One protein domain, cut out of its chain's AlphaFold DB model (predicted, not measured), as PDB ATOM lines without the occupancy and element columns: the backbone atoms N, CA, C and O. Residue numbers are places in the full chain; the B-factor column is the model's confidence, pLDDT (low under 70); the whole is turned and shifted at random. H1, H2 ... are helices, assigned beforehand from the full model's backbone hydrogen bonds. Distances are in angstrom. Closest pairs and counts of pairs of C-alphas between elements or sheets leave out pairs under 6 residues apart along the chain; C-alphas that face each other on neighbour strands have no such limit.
ATOM      1  N   THR A   4      -2.664 -55.529  68.642       43.38
ATOM      2  CA  THR A   4      -2.447 -54.086  68.861       43.38
ATOM      3  C   THR A   4      -3.473 -53.195  68.151       43.38
ATOM      4  O   THR A   4      -3.956 -52.226  68.728       43.38
ATOM      5  N   ALA A   5      -3.881 -53.546  66.928       40.47
ATOM      6  CA  ALA A   5      -4.826 -52.738  66.148       40.47
ATOM      7  C   ALA A   5      -6.251 -52.707  66.746       40.47
ATOM      8  O   ALA A   5      -6.988 -51.738  66.570       40.47
ATOM      9  N   THR A   6      -6.646 -53.762  67.459       42.03
ATOM     10  CA  THR A   6      -7.963 -53.900  68.100       42.03
ATOM     11  C   THR A   6      -8.069 -53.114  69.408       42.03
ATOM     12  O   THR A   6      -9.147 -52.614  69.725       42.03
ATOM     13  N   GLU A   7      -6.972 -52.961  70.152       49.03
ATOM     14  CA  GLU A   7      -6.932 -52.153  71.380       49.03
ATOM     15  C   GLU A   7      -6.951 -50.647  71.069       49.03
ATOM     16  O   GLU A   7      -7.698 -49.895  71.697       49.03
ATOM     17  N   ASP A   8      -6.238 -50.219  70.021       49.94
ATOM     18  CA  ASP A   8      -6.172 -48.812  69.601       49.94
ATOM     19  C   ASP A   8      -7.512 -48.292  69.046       49.94
ATOM     20  O   ASP A   8      -7.912 -47.152  69.312       49.94
ATOM     21  N   HIS A   9      -8.265 -49.144  68.340       54.66
ATOM     22  CA  HIS A   9      -9.622 -48.812  67.892       54.66
ATOM     23  C   HIS A   9     -10.604 -48.639  69.060       54.66
ATOM     24  O   HIS A   9     -11.470 -47.762  69.002       54.66
ATOM     25  N   ASN A  10     -10.453 -49.429  70.126       60.19
ATOM     26  CA  ASN A  10     -11.292 -49.328  71.320       60.19
ATOM     27  C   ASN A  10     -11.001 -48.044  72.113       60.19
ATOM     28  O   ASN A  10     -11.938 -47.376  72.543       60.19
ATOM     29  N   ALA A  11      -9.735 -47.643  72.262       57.47
ATOM     30  CA  ALA A  11      -9.368 -46.428  72.999       57.47
ATOM     31  C   ALA A  11      -9.878 -45.138  72.322       57.47
ATOM     32  O   ALA A  11     -10.452 -44.266  72.980       57.47
ATOM     33  N   LEU A  12      -9.747 -45.038  70.993       57.28
ATOM     34  CA  LEU A  12     -10.296 -43.918  70.218       57.28
ATOM     35  C   LEU A  12     -11.831 -43.913  70.209       57.28
ATOM     36  O   LEU A  12     -12.445 -42.849  70.315       57.28
ATOM     37  N   SER A  13     -12.456 -45.096  70.136       61.91
ATOM     38  CA  SER A  13     -13.910 -45.240  70.265       61.91
ATOM     39  C   SER A  13     -14.401 -44.735  71.624       61.91
ATOM     40  O   SER A  13     -15.365 -43.977  71.671       61.91
ATOM     41  N   ASN A  14     -13.699 -45.062  72.713       63.94
ATOM     42  CA  ASN A  14     -14.052 -44.632  74.069       63.94
ATOM     43  C   ASN A  14     -13.967 -43.107  74.246       63.94
ATOM     44  O   ASN A  14     -14.843 -42.506  74.868       63.94
ATOM     45  N   LEU A  15     -12.945 -42.448  73.682       61.41
ATOM     46  CA  LEU A  15     -12.837 -40.985  73.729       61.41
ATOM     47  C   LEU A  15     -13.902 -40.300  72.846       61.41
ATOM     48  O   LEU A  15     -14.463 -39.274  73.236       61.41
ATOM     49  N   SER A  16     -14.240 -40.883  71.692       62.50
ATOM     50  CA  SER A  16     -15.349 -40.401  70.858       62.50
ATOM     51  C   SER A  16     -16.701 -40.547  71.565       62.50
ATOM     52  O   SER A  16     -17.504 -39.613  71.575       62.50
ATOM     53  N   GLU A  17     -16.938 -41.684  72.221       66.00
ATOM     54  CA  GLU A  17     -18.137 -41.935  73.019       66.00
ATOM     55  C   GLU A  17     -18.230 -40.971  74.210       66.00
ATOM     56  O   GLU A  17     -19.297 -40.410  74.474       66.00
ATOM     57  N   PHE A  18     -17.107 -40.699  74.884       64.94
ATOM     58  CA  PHE A  18     -17.027 -39.684  75.935       64.94
ATOM     59  C   PHE A  18     -17.481 -38.306  75.437       64.94
ATOM     60  O   PHE A  18     -18.337 -37.678  76.069       64.94
ATOM     61  N   LEU A  19     -16.972 -37.848  74.290       61.19
ATOM     62  CA  LEU A  19     -17.383 -36.573  73.704       61.19
ATOM     63  C   LEU A  19     -18.859 -36.546  73.316       61.19
ATOM     64  O   LEU A  19     -19.550 -35.572  73.610       61.19
ATOM     65  N   GLN A  20     -19.358 -37.610  72.684       63.59
ATOM     66  CA  GLN A  20     -20.765 -37.706  72.290       63.59
ATOM     67  C   GLN A  20     -21.691 -37.671  73.506       63.59
ATOM     68  O   GLN A  20     -22.721 -36.994  73.481       63.59
ATOM     69  N   ASN A  21     -21.319 -38.354  74.589       62.28
ATOM     70  CA  ASN A  21     -22.053 -38.306  75.846       62.28
ATOM     71  C   ASN A  21     -22.013 -36.897  76.445       62.28
ATOM     72  O   ASN A  21     -23.058 -36.359  76.790       62.28
ATOM     73  N   ARG A  22     -20.850 -36.245  76.485       59.22
ATOM     74  CA  ARG A  22     -20.713 -34.880  77.009       59.22
ATOM     75  C   ARG A  22     -21.517 -33.847  76.210       59.22
ATOM     76  O   ARG A  22     -22.209 -33.022  76.806       59.22
ATOM     77  N   ALA A  23     -21.482 -33.917  74.881       56.72
ATOM     78  CA  ALA A  23     -22.238 -33.030  73.997       56.72
ATOM     79  C   ALA A  23     -23.759 -33.182  74.179       56.72
ATOM     80  O   ALA A  23     -24.492 -32.200  74.116       56.72
ATOM     81  N   ARG A  24     -24.247 -34.396  74.477       54.56
ATOM     82  CA  ARG A  24     -25.673 -34.645  74.765       54.56
ATOM     83  C   ARG A  24     -26.169 -33.967  76.044       54.56
ATOM     84  O   ARG A  24     -27.362 -33.692  76.141       54.56
ATOM     85  N   TYR A  25     -25.284 -33.679  76.998       49.69
ATOM     86  CA  TYR A  25     -25.636 -33.051  78.276       49.69
ATOM     87  C   TYR A  25     -25.215 -31.573  78.366       49.69
ATOM     88  O   TYR A  25     -25.395 -30.961  79.413       49.69
ATOM     89  N   SER A  26     -24.724 -30.958  77.277       43.75
ATOM     90  CA  SER A  26     -24.029 -29.654  77.284       43.75
ATOM     91  C   SER A  26     -24.840 -28.438  77.752       43.75
ATOM     92  O   SER A  26     -24.286 -27.347  77.851       43.75
ATOM     93  N   ASN A  27     -26.134 -28.588  78.042       39.88
ATOM     94  CA  ASN A  27     -26.960 -27.483  78.536       39.88
ATOM     95  C   ASN A  27     -27.065 -27.449  80.061       39.88
ATOM     96  O   ASN A  27     -27.542 -26.461  80.613       39.88
ATOM     97  N   LEU A  28     -26.619 -28.494  80.753       41.62
ATOM     98  CA  LEU A  28     -26.631 -28.560  82.201       41.62
ATOM     99  C   LEU A  28     -25.390 -29.331  82.659       41.62
ATOM    100  O   LEU A  28     -25.140 -30.450  82.231       41.62
ATOM    101  N   VAL A  29     -24.716 -28.756  83.647       39.94
ATOM    102  CA  VAL A  29     -23.874 -29.435  84.635       39.94
ATOM    103  C   VAL A  29     -22.348 -29.301  84.463       39.94
ATOM    104  O   VAL A  29     -21.726 -29.692  83.482       39.94
ATOM    105  N   ASN A  30     -21.776 -28.746  85.532       45.91
ATOM    106  CA  ASN A  30     -20.391 -28.794  85.988       45.91
ATOM    107  C   ASN A  30     -19.633 -30.078  85.550       45.91
ATOM    108  O   ASN A  30     -20.123 -31.173  85.834       45.91
ATOM    109  N   PRO A  31     -18.422 -29.977  84.958       43.81
ATOM    110  CA  PRO A  31     -17.562 -31.122  84.620       43.81
ATOM    111  C   PRO A  31     -17.330 -32.107  85.781       43.81
ATOM    112  O   PRO A  31     -17.130 -33.297  85.555       43.81
ATOM    113  N   ALA A  32     -17.426 -31.643  87.033       48.19
ATOM    114  CA  ALA A  32     -17.324 -32.476  88.232       48.19
ATOM    115  C   ALA A  32     -18.495 -33.464  88.436       48.19
ATOM    116  O   ALA A  32     -18.402 -34.347  89.286       48.19
ATOM    117  N   ALA A  33     -19.600 -33.332  87.698       44.94
ATOM    118  CA  ALA A  33     -20.791 -34.167  87.875       44.94
ATOM    119  C   ALA A  33     -20.836 -35.421  86.994       44.94
ATOM    120  O   ALA A  33     -21.726 -36.252  87.167       44.94
ATOM    121  N   PHE A  34     -19.873 -35.579  86.085       50.09
ATOM    122  CA  PHE A  34     -19.655 -36.817  85.341       50.09
ATOM    123  C   PHE A  34     -18.284 -37.386  85.720       50.09
ATOM    124  O   PHE A  34     -17.341 -37.299  84.930       50.09
ATOM    125  N   PRO A  35     -18.128 -37.923  86.948       52.84
ATOM    126  CA  PRO A  35     -16.872 -38.518  87.364       52.84
ATOM    127  C   PRO A  35     -16.569 -39.711  86.457       52.84
ATOM    128  O   PRO A  35     -17.236 -40.744  86.497       52.84
ATOM    129  N   LEU A  36     -15.559 -39.550  85.606       61.81
ATOM    130  CA  LEU A  36     -14.997 -40.652  84.843       61.81
ATOM    131  C   LEU A  36     -14.381 -41.653  85.818       61.81
ATOM    132  O   LEU A  36     -13.614 -41.258  86.700       61.81
ATOM    133  N   ASN A  37     -14.720 -42.931  85.646       67.62
ATOM    134  CA  ASN A  37     -14.036 -44.009  86.347       67.62
ATOM    135  C   ASN A  37     -12.551 -44.049  85.930       67.62
ATOM    136  O   ASN A  37     -12.159 -43.502  84.891       67.62
ATOM    137  N   ASP A  38     -11.723 -44.695  86.749       73.31
ATOM    138  CA  ASP A  38     -10.276 -44.752  86.519       73.31
ATOM    139  C   ASP A  38      -9.930 -45.395  85.171       73.31
ATOM    140  O   ASP A  38      -8.979 -44.981  84.514       73.31
ATOM    141  N   GLN A  39     -10.767 -46.322  84.699       69.50
ATOM    142  CA  GLN A  39     -10.610 -46.974  83.403       69.50
ATOM    143  C   GLN A  39     -10.743 -45.989  82.231       69.50
ATOM    144  O   GLN A  39      -9.887 -45.976  81.351       69.50
ATOM    145  N   HIS A  40     -11.750 -45.111  82.224       65.56
ATOM    146  CA  HIS A  40     -11.885 -44.090  81.183       65.56
ATOM    147  C   HIS A  40     -10.769 -43.045  81.266       65.56
ATOM    148  O   HIS A  40     -10.258 -42.618  80.233       65.56
ATOM    149  N   ARG A  41     -10.350 -42.646  82.476       70.31
ATOM    150  CA  ARG A  41      -9.195 -41.747  82.646       70.31
ATOM    151  C   ARG A  41      -7.926 -42.359  82.065       70.31
ATOM    152  O   ARG A  41      -7.173 -41.657  81.395       70.31
ATOM    153  N   GLN A  42      -7.718 -43.651  82.296       74.56
ATOM    154  CA  GLN A  42      -6.575 -44.388  81.781       74.56
ATOM    155  C   GLN A  42      -6.622 -44.515  80.255       74.56
ATOM    156  O   GLN A  42      -5.636 -44.183  79.608       74.56
ATOM    157  N   SER A  43      -7.775 -44.844  79.661       70.62
ATOM    158  CA  SER A  43      -7.921 -44.871  78.198       70.62
ATOM    159  C   SER A  43      -7.666 -43.506  77.547       70.62
ATOM    160  O   SER A  43      -7.020 -43.426  76.507       70.62
ATOM    161  N   ILE A  44      -8.128 -42.408  78.153       72.81
ATOM    162  CA  ILE A  44      -7.852 -41.054  77.644       72.81
ATOM    163  C   ILE A  44      -6.361 -40.720  77.779       72.81
ATOM    164  O   ILE A  44      -5.776 -40.142  76.865       72.81
ATOM    165  N   ALA A  45      -5.730 -41.101  78.892       77.50
ATOM    166  CA  ALA A  45      -4.295 -40.924  79.086       77.50
ATOM    167  C   ALA A  45      -3.471 -41.718  78.057       77.50
ATOM    168  O   ALA A  45      -2.475 -41.202  77.561       77.50
ATOM    169  N   GLU A  46      -3.905 -42.926  77.692       74.94
ATOM    170  CA  GLU A  46      -3.288 -43.745  76.641       74.94
ATOM    171  C   GLU A  46      -3.413 -43.095  75.259       74.94
ATOM    172  O   GLU A  46      -2.438 -43.068  74.506       74.94
ATOM    173  N   VAL A  47      -4.568 -42.495  74.942       74.00
ATOM    174  CA  VAL A  47      -4.723 -41.704  73.711       74.00
ATOM    175  C   VAL A  47      -3.773 -40.506  73.721       74.00
ATOM    176  O   VAL A  47      -3.050 -40.307  72.750       74.00
ATOM    177  N   ILE A  48      -3.717 -39.744  74.819       78.81
ATOM    178  CA  ILE A  48      -2.822 -38.583  74.966       78.81
ATOM    179  C   ILE A  48      -1.346 -38.990  74.869       78.81
ATOM    180  O   ILE A  48      -0.546 -38.259  74.289       78.81
ATOM    181  N   ALA A  49      -0.976 -40.148  75.412       73.56
ATOM    182  CA  ALA A  49       0.380 -40.679  75.316       73.56
ATOM    183  C   ALA A  49       0.786 -40.990  73.866       73.56
ATOM    184  O   ALA A  49       1.964 -40.898  73.537       73.56
ATOM    185  N   GLY A  50      -0.181 -41.313  73.001       66.50
ATOM    186  CA  GLY A  50       0.030 -41.504  71.566       66.50
ATOM    187  C   GLY A  50       0.112 -40.210  70.748       66.50
ATOM    188  O   GLY A  50       0.373 -40.281  69.548       66.50
ATOM    189  N   ILE A  51      -0.116 -39.042  71.361       70.12
ATOM    190  CA  ILE A  51      -0.002 -37.737  70.704       70.12
ATOM    191  C   ILE A  51       1.437 -37.236  70.842       70.12
ATOM    192  O   ILE A  51       2.018 -37.231  71.935       70.12
ATOM    193  N   ASP A  52       2.005 -36.769  69.730       67.81
ATOM    194  CA  ASP A  52       3.331 -36.169  69.733       67.81
ATOM    195  C   ASP A  52       3.360 -34.907  70.611       67.81
ATOM    196  O   ASP A  52       2.390 -34.148  70.719       67.81
ATOM    197  N   ARG A  53       4.505 -34.659  71.250       68.62
ATOM    198  CA  ARG A  53       4.662 -33.551  72.197       68.62
ATOM    199  C   ARG A  53       4.311 -32.187  71.600       68.62
ATOM    200  O   ARG A  53       3.779 -31.339  72.314       68.62
ATOM    201  N   VAL A  54       4.609 -31.949  70.324       64.69
ATOM    202  CA  VAL A  54       4.367 -30.646  69.689       64.69
ATOM    203  C   VAL A  54       2.870 -30.425  69.508       64.69
ATOM    204  O   VAL A  54       2.380 -29.334  69.796       64.69
ATOM    205  N   SER A  55       2.127 -31.457  69.110       70.81
ATOM    206  CA  SER A  55       0.666 -31.414  69.064       70.81
ATOM    207  C   SER A  55       0.066 -31.237  70.459       70.81
ATOM    208  O   SER A  55      -0.815 -30.395  70.626       70.81
ATOM    209  N   VAL A  56       0.590 -31.920  71.486       79.81
ATOM    210  CA  VAL A  56       0.191 -31.686  72.890       79.81
ATOM    211  C   VAL A  56       0.406 -30.218  73.276       79.81
ATOM    212  O   VAL A  56      -0.510 -29.573  73.781       79.81
ATOM    213  N   GLN A  57       1.581 -29.654  72.988       77.88
ATOM    214  CA  GLN A  57       1.891 -28.249  73.259       77.88
ATOM    215  C   GLN A  57       1.002 -27.292  72.456       77.88
ATOM    216  O   GLN A  57       0.538 -26.298  73.002       77.88
ATOM    217  N   GLY A  58       0.714 -27.585  71.188       74.31
ATOM    218  CA  GLY A  58      -0.171 -26.777  70.350       74.31
ATOM    219  C   GLY A  58      -1.605 -26.743  70.878       74.31
ATOM    220  O   GLY A  58      -2.207 -25.668  70.976       74.31
ATOM    221  N   VAL A  59      -2.128 -27.902  71.291       81.00
ATOM    222  CA  VAL A  59      -3.436 -28.004  71.951       81.00
ATOM    223  C   VAL A  59      -3.425 -27.225  73.266       81.00
ATOM    224  O   VAL A  59      -4.333 -26.433  73.508       81.00
ATOM    225  N   LEU A  60      -2.374 -27.365  74.079       85.81
ATOM    226  CA  LEU A  60      -2.241 -26.656  75.352       85.81
ATOM    227  C   LEU A  60      -2.120 -25.138  75.194       85.81
ATOM    228  O   LEU A  60      -2.761 -24.413  75.944       85.81
ATOM    229  N   VAL A  61      -1.361 -24.633  74.219       87.75
ATOM    230  CA  VAL A  61      -1.248 -23.188  73.956       87.75
ATOM    231  C   VAL A  61      -2.617 -22.608  73.619       87.75
ATOM    232  O   VAL A  61      -3.023 -21.592  74.186       87.75
ATOM    233  N   ARG A  62      -3.367 -23.275  72.731       83.25
ATOM    234  CA  ARG A  62      -4.728 -22.858  72.377       83.25
ATOM    235  C   ARG A  62      -5.671 -22.946  73.577       83.25
ATOM    236  O   ARG A  62      -6.462 -22.026  73.778       83.25
ATOM    237  N   ALA A  63      -5.566 -24.003  74.376       85.19
ATOM    238  CA  ALA A  63      -6.366 -24.199  75.579       85.19
ATOM    239  C   ALA A  63      -6.108 -23.107  76.626       85.19
ATOM    240  O   ALA A  63      -7.042 -22.454  77.079       85.19
ATOM    241  N   VAL A  64      -4.844 -22.844  76.965       88.56
ATOM    242  CA  VAL A  64      -4.450 -21.809  77.932       88.56
ATOM    243  C   VAL A  64      -4.877 -20.421  77.456       88.56
ATOM    244  O   VAL A  64      -5.343 -19.628  78.267       88.56
ATOM    245  N   ALA A  65      -4.769 -20.128  76.157       86.88
ATOM    246  CA  ALA A  65      -5.222 -18.854  75.601       86.88
ATOM    247  C   ALA A  65      -6.755 -18.702  75.628       86.88
ATOM    248  O   ALA A  65      -7.256 -17.612  75.898       86.88
ATOM    249  N   SER A  66      -7.499 -19.778  75.356       84.12
ATOM    250  CA  SER A  66      -8.974 -19.772  75.346       84.12
ATOM    251  C   SER A  66      -9.558 -19.713  76.760       84.12
ATOM    252  O   SER A  66     -10.594 -19.092  76.976       84.12
ATOM    253  N   HIS A  67      -8.836 -20.281  77.729       87.81
ATOM    254  CA  HIS A  67      -9.194 -20.357  79.145       87.81
ATOM    255  C   HIS A  67      -8.284 -19.490  80.025       87.81
ATOM    256  O   HIS A  67      -7.989 -19.836  81.167       87.81
ATOM    257  N   LEU A  68      -7.805 -18.357  79.495       87.69
ATOM    258  CA  LEU A  68      -6.770 -17.533  80.135       87.69
ATOM    259  C   LEU A  68      -7.164 -17.030  81.536       87.69
ATOM    260  O   LEU A  68      -6.315 -16.904  82.419       87.69
ATOM    261  N   GLN A  69      -8.453 -16.750  81.733       86.94
ATOM    262  CA  GLN A  69      -9.008 -16.268  83.002       86.94
ATOM    263  C   GLN A  69      -9.397 -17.405  83.962       86.94
ATOM    264  O   GLN A  69      -9.649 -17.151  85.143       86.94
ATOM    265  N   ASP A  70      -9.416 -18.650  83.484       87.62
ATOM    266  CA  ASP A  70      -9.862 -19.807  84.254       87.62
ATOM    267  C   ASP A  70      -8.710 -20.397  85.083       87.62
ATOM    268  O   ASP A  70      -7.520 -20.166  84.834       87.62
ATOM    269  N   ASP A  71      -9.053 -21.231  86.066       83.12
ATOM    270  CA  ASP A  71      -8.064 -21.888  86.931       83.12
ATOM    271  C   ASP A  71      -7.128 -22.835  86.164       83.12
ATOM    272  O   ASP A  71      -6.008 -23.089  86.607       83.12
ATOM    273  N   PHE A  72      -7.537 -23.293  84.975       85.75
ATOM    274  CA  PHE A  72      -6.685 -24.076  84.082       85.75
ATOM    275  C   PHE A  72      -5.422 -23.308  83.666       85.75
ATOM    276  O   PHE A  72      -4.320 -23.848  83.756       85.75
ATOM    277  N   SER A  73      -5.557 -22.035  83.280       87.88
ATOM    278  CA  SER A  73      -4.416 -21.199  82.891       87.88
ATOM    279  C   SER A  73      -3.495 -20.899  84.077       87.88
ATOM    280  O   SER A  73      -2.273 -20.974  83.949       87.88
ATOM    281  N   LYS A  74      -4.059 -20.666  85.271       87.19
ATOM    282  CA  LYS A  74      -3.272 -20.493  86.506       87.19
ATOM    283  C   LYS A  74      -2.481 -21.750  86.858       87.19
ATOM    284  O   LYS A  74      -1.317 -21.655  87.239       87.19
ATOM    285  N   HIS A  75      -3.097 -22.924  86.722       84.88
ATOM    286  CA  HIS A  75      -2.435 -24.198  86.978       84.88
ATOM    287  C   HIS A  75      -1.317 -24.469  85.963       84.88
ATOM    288  O   HIS A  75      -0.216 -24.853  86.353       84.88
ATOM    289  N   ALA A  76      -1.567 -24.196  84.678       85.81
ATOM    290  CA  ALA A  76      -0.558 -24.285  83.628       85.81
ATOM    291  C   ALA A  76       0.635 -23.357  83.905       85.81
ATOM    292  O   ALA A  76       1.784 -23.781  83.798       85.81
ATOM    293  N   ALA A  77       0.376 -22.113  84.312       87.31
ATOM    294  CA  ALA A  77       1.417 -21.158  84.670       87.31
ATOM    295  C   ALA A  77       2.219 -21.594  85.898       87.31
ATOM    296  O   ALA A  77       3.442 -21.570  85.851       87.31
ATOM    297  N   ALA A  78       1.546 -22.041  86.962       85.19
ATOM    298  CA  ALA A  78       2.212 -22.537  88.161       85.19
ATOM    299  C   ALA A  78       3.137 -23.716  87.835       85.19
ATOM    300  O   ALA A  78       4.252 -23.775  88.341       85.19
ATOM    301  N   LEU A  79       2.703 -24.622  86.951       83.38
ATOM    302  CA  LEU A  79       3.541 -25.707  86.451       83.38
ATOM    303  C   LEU A  79       4.753 -25.167  85.680       83.38
ATOM    304  O   LEU A  79       5.870 -25.584  85.965       83.38
ATOM    305  N   CYS A  80       4.567 -24.221  84.757       83.06
ATOM    306  CA  CYS A  80       5.674 -23.606  84.015       83.06
ATOM    307  C   CYS A  80       6.688 -22.921  84.947       83.06
ATOM    308  O   CYS A  80       7.895 -23.083  84.779       83.06
ATOM    309  N   ASP A  81       6.200 -22.232  85.978       82.06
ATOM    310  CA  ASP A  81       7.021 -21.523  86.961       82.06
ATOM    311  C   ASP A  81       7.878 -22.472  87.825       82.06
ATOM    312  O   ASP A  81       8.851 -22.017  88.423       82.06
ATOM    313  N   THR A  82       7.570 -23.779  87.884       77.19
ATOM    314  CA  THR A  82       8.444 -24.784  88.536       77.19
ATOM    315  C   THR A  82       9.661 -25.180  87.700       77.19
ATOM    316  O   THR A  82      10.648 -25.657  88.256       77.19
ATOM    317  N   PHE A  83       9.603 -24.982  86.379       66.06
ATOM    318  CA  PHE A  83      10.681 -25.318  85.441       66.06
ATOM    319  C   PHE A  83      11.450 -24.078  84.959       66.06
ATOM    320  O   PHE A  83      12.480 -24.210  84.296       66.06
ATOM    321  N   TRP A  84      10.975 -22.879  85.301       67.69
ATOM    322  CA  TRP A  84      11.621 -21.609  84.988       67.69
ATOM    323  C   TRP A  84      12.425 -21.081  86.183       67.69
ATOM    324  O   TRP A  84      11.932 -21.028  87.308       67.69
ATOM    325  N   ASP A  85      13.656 -20.627  85.937       54.69
ATOM    326  CA  ASP A  85      14.478 -19.976  86.960       54.69
ATOM    327  C   ASP A  85      13.917 -18.572  87.261       54.69
ATOM    328  O   ASP A  85      14.000 -17.656  86.434       54.69
ATOM    329  N   GLN A  86      13.315 -18.401  88.445       54.22
ATOM    330  CA  GLN A  86      12.555 -17.218  88.893       54.22
ATOM    331  C   GLN A  86      13.396 -15.941  89.102       54.22
ATOM    332  O   GLN A  86      13.007 -15.035  89.840       54.22
ATOM    333  N   SER A  87      14.523 -15.809  88.409       41.31
ATOM    334  CA  SER A  87      15.426 -14.654  88.461       41.31
ATOM    335  C   SER A  87      14.769 -13.296  88.140       41.31
ATOM    336  O   SER A  87      15.370 -12.261  88.418       41.31
ATOM    337  N   GLN A  88      13.537 -13.264  87.604       50.00
ATOM    338  CA  GLN A  88      12.798 -12.028  87.287       50.00
ATOM    339  C   GLN A  88      11.547 -11.749  88.145       50.00
ATOM    340  O   GLN A  88      10.881 -10.738  87.921       50.00
ATOM    341  N   GLY A  89      11.222 -12.587  89.138       59.12
ATOM    342  CA  GLY A  89      10.191 -12.281  90.146       59.12
ATOM    343  C   GLY A  89       8.752 -12.080  89.636       59.12
ATOM    344  O   GLY A  89       7.931 -11.524  90.364       59.12
ATOM    345  N   ARG A  90       8.424 -12.504  88.407       67.94
ATOM    346  CA  ARG A  90       7.062 -12.453  87.838       67.94
ATOM    347  C   ARG A  90       6.594 -13.851  87.445       67.94
ATOM    348  O   ARG A  90       7.380 -14.607  86.882       67.94
ATOM    349  N   SER A  91       5.328 -14.169  87.723       82.88
ATOM    350  CA  SER A  91       4.715 -15.440  87.316       82.88
ATOM    351  C   SER A  91       4.376 -15.449  85.828       82.88
ATOM    352  O   SER A  91       4.019 -14.410  85.254       82.88
ATOM    353  N   SER A  92       4.418 -16.630  85.208       85.75
ATOM    354  CA  SER A  92       4.044 -16.802  83.798       85.75
ATOM    355  C   SER A  92       2.602 -16.342  83.529       85.75
ATOM    356  O   SER A  92       2.337 -15.699  82.516       85.75
ATOM    357  N   HIS A  93       1.675 -16.574  84.470       89.94
ATOM    358  CA  HIS A  93       0.261 -16.183  84.328       89.94
ATOM    359  C   HIS A  93       0.083 -14.669  84.212       89.94
ATOM    360  O   HIS A  93      -0.655 -14.196  83.349       89.94
ATOM    361  N   ALA A  94       0.784 -13.907  85.058       87.19
ATOM    362  CA  ALA A  94       0.718 -12.450  85.044       87.19
ATOM    363  C   ALA A  94       1.239 -11.890  83.716       87.19
ATOM    364  O   ALA A  94       0.613 -11.008  83.131       87.19
ATOM    365  N   PHE A  95       2.329 -12.461  83.194       85.81
ATOM    366  CA  PHE A  95       2.873 -12.082  81.892       85.81
ATOM    367  C   PHE A  95       1.878 -12.324  80.745       85.81
ATOM    368  O   PHE A  95       1.715 -11.465  79.876       85.81
ATOM    369  N   TRP A  96       1.179 -13.463  80.746       90.75
ATOM    370  CA  TRP A  96       0.183 -13.767  79.716       90.75
ATOM    371  C   TRP A  96      -1.031 -12.835  79.795       90.75
ATOM    372  O   TRP A  96      -1.504 -12.363  78.761       90.75
ATOM    373  N   LEU A  97      -1.512 -12.533  81.006       90.19
ATOM    374  CA  LEU A  97      -2.621 -11.603  81.226       90.19
ATOM    375  C   LEU A  97      -2.282 -10.173  80.792       90.19
ATOM    376  O   LEU A  97      -3.112  -9.534  80.150       90.19
ATOM    377  N   GLU A  98      -1.078  -9.683  81.103       87.19
ATOM    378  CA  GLU A  98      -0.598  -8.365  80.659       87.19
ATOM    379  C   GLU A  98      -0.559  -8.288  79.127       87.19
ATOM    380  O   GLU A  98      -1.142  -7.384  78.532       87.19
ATOM    381  N   ALA A  99       0.036  -9.289  78.469       85.31
ATOM    382  CA  ALA A  99       0.090  -9.340  77.009       85.31
ATOM    383  C   ALA A  99      -1.310  -9.402  76.367       85.31
ATOM    384  O   ALA A  99      -1.542  -8.784  75.327       85.31
ATOM    385  N   ALA A 100      -2.254 -10.115  76.991       87.31
ATOM    386  CA  ALA A 100      -3.643 -10.167  76.545       87.31
ATOM    387  C   ALA A 100      -4.362  -8.820  76.717       87.31
ATOM    388  O   ALA A 100      -5.057  -8.377  75.801       87.31
ATOM    389  N   ALA A 101      -4.176  -8.162  77.865       89.19
ATOM    390  CA  ALA A 101      -4.765  -6.860  78.170       89.19
ATOM    391  C   ALA A 101      -4.239  -5.755  77.238       89.19
ATOM    392  O   ALA A 101      -5.009  -4.898  76.808       89.19
ATOM    393  N   ASP A 102      -2.966  -5.838  76.849       88.31
ATOM    394  CA  ASP A 102      -2.326  -4.938  75.886       88.31
ATOM    395  C   ASP A 102      -2.737  -5.214  74.423       88.31
ATOM    396  O   ASP A 102      -2.258  -4.553  73.499       88.31
ATOM    397  N   GLY A 103      -3.595  -6.214  74.176       82.69
ATOM    398  CA  GLY A 103      -4.016  -6.620  72.831       82.69
ATOM    399  C   GLY A 103      -2.913  -7.304  72.012       82.69
ATOM    400  O   GLY A 103      -3.053  -7.476  70.801       82.69
ATOM    401  N   GLN A 104      -1.814  -7.718  72.647       82.81
ATOM    402  CA  GLN A 104      -0.656  -8.337  72.002       82.81
ATOM    403  C   GLN A 104      -0.818  -9.858  71.933       82.81
ATOM    404  O   GLN A 104      -0.079 -10.615  72.566       82.81
ATOM    405  N   ARG A 105      -1.794 -10.316  71.139       79.94
ATOM    406  CA  ARG A 105      -2.136 -11.743  71.006       79.94
ATOM    407  C   ARG A 105      -0.927 -12.615  70.662       79.94
ATOM    408  O   ARG A 105      -0.739 -13.644  71.302       79.94
ATOM    409  N   ASP A 106      -0.106 -12.203  69.701       71.00
ATOM    410  CA  ASP A 106       1.052 -12.998  69.268       71.00
ATOM    411  C   ASP A 106       2.082 -13.133  70.391       71.00
ATOM    412  O   ASP A 106       2.547 -14.229  70.677       71.00
ATOM    413  N   ARG A 107       2.345 -12.046  71.125       74.00
ATOM    414  CA  ARG A 107       3.247 -12.057  72.284       74.00
ATOM    415  C   ARG A 107       2.725 -12.939  73.416       74.00
ATOM    416  O   ARG A 107       3.514 -13.600  74.082       74.00
ATOM    417  N   MET A 108       1.413 -12.942  73.648       84.44
ATOM    418  CA  MET A 108       0.781 -13.824  74.628       84.44
ATOM    419  C   MET A 108       0.949 -15.292  74.222       84.44
ATOM    420  O   MET A 108       1.372 -16.102  75.041       84.44
ATOM    421  N   LEU A 109       0.643 -15.635  72.966       72.81
ATOM    422  CA  LEU A 109       0.766 -17.003  72.456       72.81
ATOM    423  C   LEU A 109       2.221 -17.485  72.467       72.81
ATOM    424  O   LEU A 109       2.478 -18.600  72.918       72.81
ATOM    425  N   ASP A 110       3.158 -16.638  72.044       73.31
ATOM    426  CA  ASP A 110       4.594 -16.912  72.117       73.31
ATOM    427  C   ASP A 110       5.040 -17.100  73.572       73.31
ATOM    428  O   ASP A 110       5.761 -18.042  73.879       73.31
ATOM    429  N   GLY A 111       4.540 -16.269  74.489       75.94
ATOM    430  CA  GLY A 111       4.780 -16.399  75.924       75.94
ATOM    431  C   GLY A 111       4.321 -17.735  76.499       75.94
ATOM    432  O   GLY A 111       5.078 -18.397  77.201       75.94
ATOM    433  N   ILE A 112       3.091 -18.147  76.188       80.38
ATOM    434  CA  ILE A 112       2.538 -19.434  76.630       80.38
ATOM    435  C   ILE A 112       3.355 -20.588  76.036       80.38
ATOM    436  O   ILE A 112       3.709 -21.525  76.754       80.38
ATOM    437  N   ARG A 113       3.684 -20.515  74.739       79.81
ATOM    438  CA  ARG A 113       4.494 -21.524  74.044       79.81
ATOM    439  C   ARG A 113       5.866 -21.667  74.702       79.81
ATOM    440  O   ARG A 113       6.213 -22.773  75.101       79.81
ATOM    441  N   SER A 114       6.601 -20.570  74.877       73.19
ATOM    442  CA  SER A 114       7.941 -20.590  75.477       73.19
ATOM    443  C   SER A 114       7.939 -21.109  76.917       73.19
ATOM    444  O   SER A 114       8.851 -21.833  77.305       73.19
ATOM    445  N   SER A 115       6.907 -20.802  77.707       81.00
ATOM    446  CA  SER A 115       6.756 -21.366  79.053       81.00
ATOM    447  C   SER A 115       6.524 -22.884  79.020       81.00
ATOM    448  O   SER A 115       7.166 -23.625  79.765       81.00
ATOM    449  N   LEU A 116       5.650 -23.373  78.132       77.88
ATOM    450  CA  LEU A 116       5.335 -24.802  77.993       77.88
ATOM    451  C   LEU A 116       6.462 -25.622  77.348       77.88
ATOM    452  O   LEU A 116       6.521 -26.839  77.533       77.88
ATOM    453  N   GLU A 117       7.359 -24.990  76.591       74.31
ATOM    454  CA  GLU A 117       8.530 -25.645  75.996       74.31
ATOM    455  C   GLU A 117       9.480 -26.226  77.046       74.31
ATOM    456  O   GLU A 117      10.114 -27.251  76.793       74.31
ATOM    457  N   LEU A 118       9.521 -25.622  78.232       70.62
ATOM    458  CA  LEU A 118      10.443 -25.970  79.316       70.62
ATOM    459  C   LEU A 118       9.870 -27.006  80.280       70.62
ATOM    460  O   LEU A 118      10.602 -27.603  81.067       70.62
ATOM    461  N   VAL A 119       8.565 -27.252  80.195       73.69
ATOM    462  CA  VAL A 119       7.875 -28.279  80.970       73.69
ATOM    463  C   VAL A 119       8.170 -29.656  80.366       73.69
ATOM    464  O   VAL A 119       8.336 -29.807  79.155       73.69
ATOM    465  N   THR A 120       8.244 -30.696  81.194       73.38
ATOM    466  CA  THR A 120       8.491 -32.065  80.710       73.38
ATOM    467  C   THR A 120       7.312 -32.617  79.897       73.38
ATOM    468  O   THR A 120       6.156 -32.228  80.090       73.38
ATOM    469  N   SER A 121       7.588 -33.579  79.008       70.44
ATOM    470  CA  SER A 121       6.559 -34.274  78.213       70.44
ATOM    471  C   SER A 121       5.485 -34.907  79.112       70.44
ATOM    472  O   SER A 121       4.288 -34.716  78.910       70.44
ATOM    473  N   THR A 122       5.893 -35.552  80.206       76.12
ATOM    474  CA  THR A 122       4.969 -36.135  81.191       76.12
ATOM    475  C   THR A 122       4.050 -35.090  81.824       76.12
ATOM    476  O   THR A 122       2.845 -35.306  81.934       76.12
ATOM    477  N   ALA A 123       4.601 -33.943  82.226       78.56
ATOM    478  CA  ALA A 123       3.833 -32.903  82.898       78.56
ATOM    479  C   ALA A 123       2.892 -32.157  81.933       78.56
ATOM    480  O   ALA A 123       1.761 -31.845  82.304       78.56
ATOM    481  N   THR A 124       3.300 -31.944  80.678       82.50
ATOM    482  CA  THR A 124       2.416 -31.390  79.634       82.50
ATOM    483  C   THR A 124       1.290 -32.360  79.262       82.50
ATOM    484  O   THR A 124       0.136 -31.949  79.198       82.50
ATOM    485  N   ARG A 125       1.567 -33.663  79.120       83.25
ATOM    486  CA  ARG A 125       0.531 -34.690  78.900       83.25
ATOM    487  C   ARG A 125      -0.453 -34.782  80.072       83.25
ATOM    488  O   ARG A 125      -1.658 -34.876  79.853       83.25
ATOM    489  N   TYR A 126       0.033 -34.678  81.311       83.75
ATOM    490  CA  TYR A 126      -0.828 -34.601  82.494       83.75
ATOM    491  C   TYR A 126      -1.711 -33.345  82.486       83.75
ATOM    492  O   TYR A 126      -2.912 -33.433  82.741       83.75
ATOM    493  N   LEU A 127      -1.145 -32.183  82.149       86.25
ATOM    494  CA  LEU A 127      -1.901 -30.938  82.022       86.25
ATOM    495  C   LEU A 127      -2.981 -31.048  80.934       86.25
ATOM    496  O   LEU A 127      -4.118 -30.628  81.156       86.25
ATOM    497  N   LEU A 128      -2.658 -31.661  79.790       86.00
ATOM    498  CA  LEU A 128      -3.618 -31.897  78.714       86.00
ATOM    499  C   LEU A 128      -4.740 -32.827  79.174       86.00
ATOM    500  O   LEU A 128      -5.902 -32.530  78.916       86.00
ATOM    501  N   LEU A 129      -4.424 -33.889  79.920       85.12
ATOM    502  CA  LEU A 129      -5.432 -34.764  80.511       85.12
ATOM    503  C   LEU A 129      -6.398 -33.973  81.402       85.12
ATOM    504  O   LEU A 129      -7.606 -34.097  81.233       85.12
ATOM    505  N   GLN A 130      -5.903 -33.103  82.290       83.62
ATOM    506  CA  GLN A 130      -6.782 -32.247  83.103       83.62
ATOM    507  C   GLN A 130      -7.666 -31.338  82.235       83.62
ATOM    508  O   GLN A 130      -8.856 -31.189  82.513       83.62
ATOM    509  N   GLY A 131      -7.108 -30.781  81.156       81.69
ATOM    510  CA  GLY A 131      -7.846 -29.971  80.187       81.69
ATOM    511  C   GLY A 131      -8.959 -30.751  79.482       81.69
ATOM    512  O   GLY A 131     -10.099 -30.306  79.470       81.69
ATOM    513  N   VAL A 132      -8.662 -31.946  78.965       79.88
ATOM    514  CA  VAL A 132      -9.626 -32.841  78.293       79.88
ATOM    515  C   VAL A 132     -10.771 -33.235  79.231       79.88
ATOM    516  O   VAL A 132     -11.940 -33.242  78.841       79.88
ATOM    517  N   LEU A 133     -10.448 -33.527  80.494       78.69
ATOM    518  CA  LEU A 133     -11.444 -33.873  81.507       78.69
ATOM    519  C   LEU A 133     -12.350 -32.677  81.846       78.69
ATOM    520  O   LEU A 133     -13.541 -32.861  82.093       78.69
ATOM    521  N   ALA A 134     -11.815 -31.453  81.826       75.50
ATOM    522  CA  ALA A 134     -12.536 -30.249  82.232       75.50
ATOM    523  C   ALA A 134     -13.268 -29.531  81.082       75.50
ATOM    524  O   ALA A 134     -14.351 -28.992  81.308       75.50
ATOM    525  N   TYR A 135     -12.779 -29.585  79.837       78.19
ATOM    526  CA  TYR A 135     -13.248 -28.743  78.720       78.19
ATOM    527  C   TYR A 135     -13.448 -29.549  77.425       78.19
ATOM    528  O   TYR A 135     -12.618 -30.378  77.054       78.19
ATOM    529  N   SER A 136     -14.594 -29.363  76.760       71.81
ATOM    530  CA  SER A 136     -14.992 -30.173  75.595       71.81
ATOM    531  C   SER A 136     -14.222 -29.801  74.335       71.81
ATOM    532  O   SER A 136     -13.861 -30.677  73.563       71.81
ATOM    533  N   ASP A 137     -13.935 -28.518  74.150       71.94
ATOM    534  CA  ASP A 137     -13.134 -27.992  73.048       71.94
ATOM    535  C   ASP A 137     -11.676 -28.482  73.115       71.94
ATOM    536  O   ASP A 137     -11.095 -28.839  72.090       71.94
ATOM    537  N   ILE A 138     -11.105 -28.606  74.321       80.88
ATOM    538  CA  ILE A 138      -9.785 -29.231  74.513       80.88
ATOM    539  C   ILE A 138      -9.834 -30.716  74.134       80.88
ATOM    540  O   ILE A 138      -8.920 -31.224  73.484       80.88
ATOM    541  N   ALA A 139     -10.902 -31.419  74.512       71.31
ATOM    542  CA  ALA A 139     -11.087 -32.830  74.190       71.31
ATOM    543  C   ALA A 139     -11.287 -33.078  72.678       71.31
ATOM    544  O   ALA A 139     -10.723 -34.027  72.133       71.31
ATOM    545  N   GLU A 140     -11.996 -32.194  71.975       68.31
ATOM    546  CA  GLU A 140     -12.110 -32.210  70.509       68.31
ATOM    547  C   GLU A 140     -10.764 -31.943  69.823       68.31
ATOM    548  O   GLU A 140     -10.382 -32.663  68.899       68.31
ATOM    549  N   ALA A 141     -10.007 -30.951  70.302       70.62
ATOM    550  CA  ALA A 141      -8.672 -30.657  69.787       70.62
ATOM    551  C   ALA A 141      -7.695 -31.824  70.023       70.62
ATOM    552  O   ALA A 141      -6.892 -32.144  69.148       70.62
ATOM    553  N   CYS A 142      -7.802 -32.497  71.172       76.56
ATOM    554  CA  CYS A 142      -7.037 -33.698  71.499       76.56
ATOM    555  C   CYS A 142      -7.357 -34.859  70.547       76.56
ATOM    556  O   CYS A 142      -6.444 -35.537  70.085       76.56
ATOM    557  N   LEU A 143      -8.633 -35.074  70.206       71.00
ATOM    558  CA  LEU A 143      -9.023 -36.091  69.223       71.00
ATOM    559  C   LEU A 143      -8.529 -35.776  67.814       71.00
ATOM    560  O   LEU A 143      -8.094 -36.679  67.112       71.00
ATOM    561  N   ALA A 144      -8.583 -34.510  67.398       67.81
ATOM    562  CA  ALA A 144      -8.072 -34.099  66.093       67.81
ATOM    563  C   ALA A 144      -6.545 -34.271  65.984       67.81
ATOM    564  O   ALA A 144      -6.028 -34.506  64.893       67.81
ATOM    565  N   ALA A 145      -5.835 -34.154  67.109       67.38
ATOM    566  CA  ALA A 145      -4.399 -34.387  67.211       67.38
ATOM    567  C   ALA A 145      -4.025 -35.877  67.330       67.38
ATOM    568  O   ALA A 145      -2.905 -36.254  66.991       67.38
ATOM    569  N   ALA A 146      -4.943 -36.729  67.795       66.75
ATOM    570  CA  ALA A 146      -4.711 -38.160  67.927       66.75
ATOM    571  C   ALA A 146      -4.622 -38.820  66.544       66.75
ATOM    572  O   ALA A 146      -5.617 -38.977  65.837       66.75
ATOM    573  N   ASN A 147      -3.408 -39.217  66.159       56.88
ATOM    574  CA  ASN A 147      -3.139 -39.850  64.875       56.88
ATOM    575  C   ASN A 147      -2.745 -41.325  65.094       56.88
ATOM    576  O   ASN A 147      -1.719 -41.588  65.724       56.88
ATOM    577  N   PRO A 148      -3.508 -42.310  64.579       48.09
ATOM    578  CA  PRO A 148      -3.265 -43.731  64.861       48.09
ATOM    579  C   PRO A 148      -1.939 -44.287  64.305       48.09
ATOM    580  O   PRO A 148      -1.554 -45.394  64.661       48.09
ATOM    581  N   MET A 149      -1.203 -43.545  63.467       43.53
ATOM    582  CA  MET A 149       0.062 -44.000  62.861       43.53
ATOM    583  C   MET A 149       1.340 -43.636  63.652       43.53
ATOM    584  O   MET A 149       2.440 -43.859  63.160       43.53
TER     585      MET A 149
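AT A GLANCE: This is residues 4 to 149 of the 364 residues of an uncharacterized protein of Hyaloscypha hepaticicola (UniProt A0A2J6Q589). The 21-residue helix H1 makes one end of an all-helix body, with H2 and H8 packed on it, H3 and H7 in the middle and H4, H5 and H6 clustered at the far end. H5 and H6 form a hairpin there, while most of the other touching helices cross one another rather than lie side by side. The printed part has 146 residues, with eight named helices, H1 to H8 in chain order, and no named strand. It is compact, with a radius of gyration of the C-alphas of 16.0 A, and spans 49 by 36 by 24 A.

IN THESE COORDINATES: Find C-alpha 4 at (-2.447, -54.086, 68.861); from there H1, residues 4 to 24, runs 30.9 A to C-alpha 24 at (-25.673, -34.645, 74.765). H2 is residues 38 to 49. H3, residues 53 to 66, is 19.6 A long, and H4, residues 71 to 83, is 19.1 A. H5 is residues 92 to 101, and H6, residues 105 to 117, is 18.2 A. H7, residues 121 to 134, is 19.9 A, and H8, residues 136 to 145, ends at C-alpha 145, (-4.399, -34.387, 67.211).

HOW THE PARTS SIT: Start at H1, whose residues 11 to 15 alone touch H2; the closest C-alphas, of Ala 11 and Ser 43, are 5.6 A apart, at a steep tilt of 68 degrees, only just short of about perpendicular. H1 also touches H8, closest at the C-alphas of Leu 19 and Ser 136, 7.1 A, at a shallow tilt of 26 degrees, opposite ways. Next, H2 touches H7 with residues 44 to 49 alone, closest at the C-alphas of Ala 45 and Leu 129, 6.4 A. H7 and H8 touch only at the corner by their link, with the C-alphas of Val 132 and Ala 139 4.4 A apart. The hub is H3, which touches H4, H6, H7 and H8; its closest C-alphas to H6, of Val 61 and Ile 112, are 6.0 A apart. Farther on, H4 touches H5, closest at the C-alphas of Ala 77 and His 93, 5.1 A. The hairpin H5 and H6 runs opposite ways at a shallow tilt of 12 degrees, with the C-alphas of Trp 96 and Met 108 5.1 A apart. H1 and H5 are apart. Every O i to N i+4 pair is within hydrogen-bond range in H1, H2, H3, H5, H6, H7 and H8, and 8 of 9 are in H4.

THE WHOLE: Look at Thr 6 and Gln 88 for the two C-alphas farthest apart, 50.5 A. The printed part has no cut. The link from H1 to H2, residues 25 to 37, is long. The mean pLDDT of the printed part is 71.4; residues 4 to 37 and 83 to 90 are among those under 70.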